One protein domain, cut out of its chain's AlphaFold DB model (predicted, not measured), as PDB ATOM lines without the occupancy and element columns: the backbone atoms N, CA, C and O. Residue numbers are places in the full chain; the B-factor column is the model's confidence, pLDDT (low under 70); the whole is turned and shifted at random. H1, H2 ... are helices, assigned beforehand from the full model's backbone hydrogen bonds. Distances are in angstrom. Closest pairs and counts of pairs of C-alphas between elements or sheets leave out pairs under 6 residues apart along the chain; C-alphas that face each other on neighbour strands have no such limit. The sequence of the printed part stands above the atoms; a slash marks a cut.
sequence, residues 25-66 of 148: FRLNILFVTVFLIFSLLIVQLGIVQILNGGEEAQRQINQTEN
ATOM      1  N   PHE A  25     -43.313 -39.337  59.867       79.38
ATOM      2  CA  PHE A  25     -42.780 -40.640  59.449       79.38
ATOM      3  C   PHE A  25     -43.523 -41.229  58.236       79.38
ATOM      4  O   PHE A  25     -42.895 -41.727  57.306       79.38
ATOM      5  N   ARG A  26     -44.861 -41.118  58.205       82.88
ATOM      6  CA  ARG A  26     -45.689 -41.576  57.071       82.88
ATOM      7  C   ARG A  26     -45.429 -40.759  55.804       82.88
ATOM      8  O   ARG A  26     -45.381 -41.324  54.719       82.88
ATOM      9  N   LEU A  27     -45.217 -39.451  55.954       86.31
ATOM     10  CA  LEU A  27     -44.871 -38.561  54.842       86.31
ATOM     11  C   LEU A  27     -43.471 -38.850  54.293       86.31
ATOM     12  O   LEU A  27     -43.294 -38.877  53.079       86.31
ATOM     13  N   ASN A  28     -42.496 -39.137  55.162       87.31
ATOM     14  CA  ASN A  28     -41.137 -39.451  54.724       87.31
ATOM     15  C   ASN A  28     -41.074 -40.790  53.962       87.31
ATOM     16  O   ASN A  28     -40.389 -40.880  52.948       87.31
ATOM     17  N   ILE A  29     -41.840 -41.807  54.390       90.94
ATOM     18  CA  ILE A  29     -41.949 -43.086  53.661       90.94
ATOM     19  C   ILE A  29     -42.560 -42.884  52.264       90.94
ATOM     20  O   ILE A  29     -42.094 -43.469  51.284       90.94
ATOM     21  N   LEU A  30     -43.586 -42.031  52.163       90.31
ATOM     22  CA  LEU A  30     -44.258 -41.738  50.899       90.31
ATOM     23  C   LEU A  30     -43.325 -40.971  49.952       90.31
ATOM     24  O   LEU A  30     -43.233 -41.311  48.777       90.31
ATOM     25  N   PHE A  31     -42.580 -39.997  50.478       90.88
ATOM     26  CA  PHE A  31     -41.604 -39.223  49.713       90.88
ATOM     27  C   PHE A  31     -40.480 -40.102  49.152       90.88
ATOM     28  O   PHE A  31     -40.169 -40.013  47.967       90.88
ATOM     29  N   VAL A  32     -39.925 -41.007  49.965       93.81
ATOM     30  CA  VAL A  32     -38.891 -41.953  49.515       93.81
ATOM     31  C   VAL A  32     -39.431 -42.892  48.439       93.81
ATOM     32  O   VAL A  32     -38.745 -43.133  47.455       93.81
ATOM     33  N   THR A  33     -40.668 -43.377  48.579       94.50
ATOM     34  CA  THR A  33     -41.288 -44.277  47.590       94.50
ATOM     35  C   THR A  33     -41.444 -43.595  46.231       94.50
ATOM     36  O   THR A  33     -41.047 -44.144  45.207       94.50
ATOM     37  N   VAL A  34     -41.977 -42.371  46.222       95.12
ATOM     38  CA  VAL A  34     -42.145 -41.577  44.999       95.12
ATOM     39  C   VAL A  34     -40.783 -41.238  44.385       95.12
ATOM     40  O   VAL A  34     -40.606 -41.376  43.177       95.12
ATOM     41  N   PHE A  35     -39.796 -40.875  45.207       96.19
ATOM     42  CA  PHE A  35     -38.430 -40.615  44.753       96.19
ATOM     43  C   PHE A  35     -37.778 -41.844  44.102       96.19
ATOM     44  O   PHE A  35     -37.119 -41.703  43.079       96.19
ATOM     45  N   LEU A  36     -37.992 -43.045  44.649       95.44
ATOM     46  CA  LEU A  36     -37.449 -44.301  44.111       95.44
ATOM     47  C   LEU A  36     -38.073 -44.662  42.753       95.44
ATOM     48  O   LEU A  36     -37.386 -45.127  41.848       95.44
ATOM     49  N   ILE A  37     -39.372 -44.398  42.586       95.69
ATOM     50  CA  ILE A  37     -40.058 -44.568  41.299       95.69
ATOM     51  C   ILE A  37     -39.507 -43.569  40.273       95.69
ATOM     52  O   ILE A  37     -39.167 -43.956  39.157       95.69
ATOM     53  N   PHE A  38     -39.365 -42.294  40.646       96.12
ATOM     54  CA  PHE A  38     -38.812 -41.283  39.742       96.12
ATOM     55  C   PHE A  38     -37.338 -41.522  39.402       96.12
ATOM     56  O   PHE A  38     -36.954 -41.324  38.252       96.12
ATOM     57  N   SER A  39     -36.515 -41.976  40.350       95.88
ATOM     58  CA  SER A  39     -35.106 -42.277  40.080       95.88
ATOM     59  C   SER A  39     -34.958 -43.427  39.083       95.88
ATOM     60  O   SER A  39     -34.143 -43.328  38.167       95.88
ATOM     61  N   LEU A  40     -35.801 -44.462  39.182       94.94
ATOM     62  CA  LEU A  40     -35.855 -45.548  38.204       94.94
ATOM     63  C   LEU A  40     -36.198 -45.028  36.799       94.94
ATOM     64  O   LEU A  40     -35.523 -45.388  35.836       94.94
ATOM     65  N   LEU A  41     -37.209 -44.158  36.680       91.75
ATOM     66  CA  LEU A  41     -37.601 -43.565  35.398       91.75
ATOM     67  C   LEU A  41     -36.467 -42.734  34.787       91.75
ATOM     68  O   LEU A  41     -36.158 -42.904  33.611       91.75
ATOM     69  N   ILE A  42     -35.806 -41.883  35.580       91.81
ATOM     70  CA  ILE A  42     -34.682 -41.055  35.114       91.81
ATOM     71  C   ILE A  42     -33.524 -41.931  34.618       91.81
ATOM     72  O   ILE A  42     -32.945 -41.636  33.575       91.81
ATOM     73  N   VAL A  43     -33.205 -43.029  35.313       91.56
ATOM     74  CA  VAL A  43     -32.160 -43.975  34.881       91.56
ATOM     75  C   VAL A  43     -32.553 -44.684  33.583       91.56
ATOM     76  O   VAL A  43     -31.729 -44.771  32.675       91.56
ATOM     77  N   GLN A  44     -33.802 -45.147  33.450       89.94
ATOM     78  CA  GLN A  44     -34.288 -45.753  32.203       89.94
ATOM     79  C   GLN A  44     -34.208 -44.778  31.022       89.94
ATOM     80  O   GLN A  44     -33.746 -45.154  29.947       89.94
ATOM     81  N   LEU A  45     -34.603 -43.521  31.235       87.12
ATOM     82  CA  LEU A  45     -34.492 -42.451  30.246       87.12
ATOM     83  C   LEU A  45     -33.032 -42.157  29.897       87.12
ATOM     84  O   LEU A  45     -32.714 -42.070  28.719       87.12
ATOM     85  N   GLY A  46     -32.137 -42.080  30.883       85.88
ATOM     86  CA  GLY A  46     -30.705 -41.877  30.657       85.88
ATOM     87  C   GLY A  46     -30.068 -43.002  29.836       85.88
ATOM     88  O   GLY A  46     -29.301 -42.728  28.916       85.88
ATOM     89  N   ILE A  47     -30.438 -44.260  30.100       83.19
ATOM     90  CA  ILE A  47     -29.993 -45.412  29.302       83.19
ATOM     91  C   ILE A  47     -30.542 -45.314  27.873       83.19
ATOM     92  O   ILE A  47     -29.786 -45.402  26.913       83.19
ATOM     93  N   VAL A  48     -31.844 -45.076  27.698       81.06
ATOM     94  CA  VAL A  48     -32.457 -44.998  26.360       81.06
ATOM     95  C   VAL A  48     -31.932 -43.805  25.555       81.06
ATOM     96  O   VAL A  48     -31.712 -43.930  24.353       81.06
ATOM     97  N   GLN A  49     -31.696 -42.664  26.197       71.88
ATOM     98  CA  GLN A  49     -31.244 -41.444  25.530       71.88
ATOM     99  C   GLN A  49     -29.737 -41.453  25.237       71.88
ATOM    100  O   GLN A  49     -29.349 -41.074  24.137       71.88
ATOM    101  N   ILE A  50     -28.883 -41.907  26.163       72.19
ATOM    102  CA  ILE A  50     -27.419 -41.867  25.987       72.19
ATOM    103  C   ILE A  50     -26.880 -43.173  25.391       72.19
ATOM    104  O   ILE A  50     -26.073 -43.110  24.469       72.19
ATOM    105  N   LEU A  51     -27.316 -44.349  25.871       66.62
ATOM    106  CA  LEU A  51     -26.808 -45.632  25.355       66.62
ATOM    107  C   LEU A  51     -27.442 -46.028  24.018       66.62
ATOM    108  O   LEU A  51     -26.736 -46.545  23.159       66.62
ATOM    109  N   ASN A  52     -28.745 -45.794  23.833       61.38
ATOM    110  CA  ASN A  52     -29.444 -46.220  22.611       61.38
ATOM    111  C   ASN A  52     -29.712 -45.071  21.618       61.38
ATOM    112  O   ASN A  52     -30.038 -45.337  20.462       61.38
ATOM    113  N   GLY A  53     -29.624 -43.807  22.049       58.53
ATOM    114  CA  GLY A  53     -30.338 -42.698  21.401       58.53
ATOM    115  C   GLY A  53     -29.508 -41.569  20.783       58.53
ATOM    116  O   GLY A  53     -30.055 -40.814  19.985       58.53
ATOM    117  N   GLY A  54     -28.221 -41.427  21.115       60.59
ATOM    118  CA  GLY A  54     -27.442 -40.250  20.699       60.59
ATOM    119  C   GLY A  54     -27.043 -40.255  19.220       60.59
ATOM    120  O   GLY A  54     -27.386 -39.344  18.468       60.59
ATOM    121  N   GLU A  55     -26.329 -41.295  18.792       57.94
ATOM    122  CA  GLU A  55     -25.732 -41.350  17.448       57.94
ATOM    123  C   GLU A  55     -26.360 -42.440  16.574       57.94
ATOM    124  O   GLU A  55     -26.682 -42.188  15.415       57.94
ATOM    125  N   GLU A  56     -26.624 -43.625  17.128       56.66
ATOM    126  CA  GLU A  56     -27.204 -44.758  16.393       56.66
ATOM    127  C   GLU A  56     -28.681 -44.518  16.032       56.66
ATOM    128  O   GLU A  56     -29.071 -44.739  14.887       56.66
ATOM    129  N   ALA A  57     -29.500 -43.997  16.956       56.66
ATOM    130  CA  ALA A  57     -30.904 -43.684  16.675       56.66
ATOM    131  C   ALA A  57     -31.045 -42.496  15.716       56.66
ATOM    132  O   ALA A  57     -31.820 -42.574  14.772       56.66
ATOM    133  N   GLN A  58     -30.253 -41.430  15.881       57.59
ATOM    134  CA  GLN A  58     -30.258 -40.298  14.950       57.59
ATOM    135  C   GLN A  58     -29.779 -40.727  13.555       57.59
ATOM    136  O   GLN A  58     -30.319 -40.274  12.548       57.59
ATOM    137  N   ARG A  59     -28.799 -41.636  13.465       58.25
ATOM    138  CA  ARG A  59     -28.322 -42.200  12.196       58.25
ATOM    139  C   ARG A  59     -29.358 -43.122  11.557       58.25
ATOM    140  O   ARG A  59     -29.571 -43.011  10.355       58.25
ATOM    141  N   GLN A  60     -30.046 -43.956  12.335       55.72
ATOM    142  CA  GLN A  60     -31.163 -44.774  11.855       55.72
ATOM    143  C   GLN A  60     -32.359 -43.917  11.431       55.72
ATOM    144  O   GLN A  60     -32.953 -44.199  10.399       55.72
ATOM    145  N   ILE A  61     -32.676 -42.831  12.140       55.34
ATOM    146  CA  ILE A  61     -33.722 -41.870  11.757       55.34
ATOM    147  C   ILE A  61     -33.328 -41.129  10.472       55.34
ATOM    148  O   ILE A  61     -34.142 -41.021   9.562       55.34
ATOM    149  N   ASN A  62     -32.070 -40.695  10.331       55.06
ATOM    150  CA  ASN A  62     -31.574 -40.090   9.087       55.06
ATOM    151  C   ASN A  62     -31.499 -41.089   7.918       55.06
ATOM    152  O   ASN A  62     -31.597 -40.673   6.768       55.06
ATOM    153  N   GLN A  63     -31.343 -42.388   8.190       56.28
ATOM    154  CA  GLN A  63     -31.473 -43.462   7.193       56.28
ATOM    155  C   GLN A  63     -32.943 -43.809   6.887       56.28
ATOM    156  O   GLN A  63     -33.240 -44.264   5.788       56.28
ATOM    157  N   THR A  64     -33.850 -43.589   7.845       52.34
ATOM    158  CA  THR A  64     -35.282 -43.941   7.787       52.34
ATOM    159  C   THR A  64     -36.176 -42.768   7.378       52.34
ATOM    160  O   THR A  64     -37.379 -42.963   7.190       52.34
ATOM    161  N   GLU A  65     -35.622 -41.584   7.083       47.66
ATOM    162  CA  GLU A  65     -36.205 -40.738   6.034       47.66
ATOM    163  C   GLU A  65     -36.044 -41.465   4.696       47.66
ATOM    164  O   GLU A  65     -35.212 -41.153   3.845       47.66
ATOM    165  N   ASN A  66     -36.867 -42.504   4.568       46.53
ATOM    166  CA  ASN A  66     -37.256 -43.152   3.349       46.53
ATOM    167  C   ASN A  66     -37.606 -42.032   2.385       46.53
ATOM    168  O   ASN A  66     -38.701 -41.481   2.446       46.53
TER     169      ASN A  66
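This is residues 25 to 66 of the 148 residues of the protein "Serine-type D-Ala-D-Ala carboxypeptidase" of Gracilibacillus boraciitolerans JCM 21714 (UniProt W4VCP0). A single long helix, H1, makes most of a thin rod, and after a tight link a short helix, H2, carries on past its end, turned off at an angle, without folding back on it. The printed part has 42 residues with two named helices, H1 then H2, and no named strand; its class is all helix. It is extended, with a radius of gyration of the C-alphas of 17.0 A and spans of 56 by 16 by 6 A.

H1 is residues 25 to 51, 38.0 A from first to last C-alpha, beginning at C-alpha 25 at (-42.780, -40.640, 59.449). H2 is residues 56 to 64, ending at C-alpha 64 at (-35.282, -43.941, 7.787).

H1 and H2 are apart, with no C-alpha of the one within 8 A of the other. Four residues link them. In both helices every O i to N i+4 pair is within hydrogen-bond range. Residues 25 to 44 of H1 stand free, and so do residues 58 to 66, of which 58 to 64 belong to H2.

The C-alphas farthest apart, of Phe 25 and Asn 66, are 56.4 A apart. The printed part has no cut. Residues 51 to 66 have pLDDT under 70.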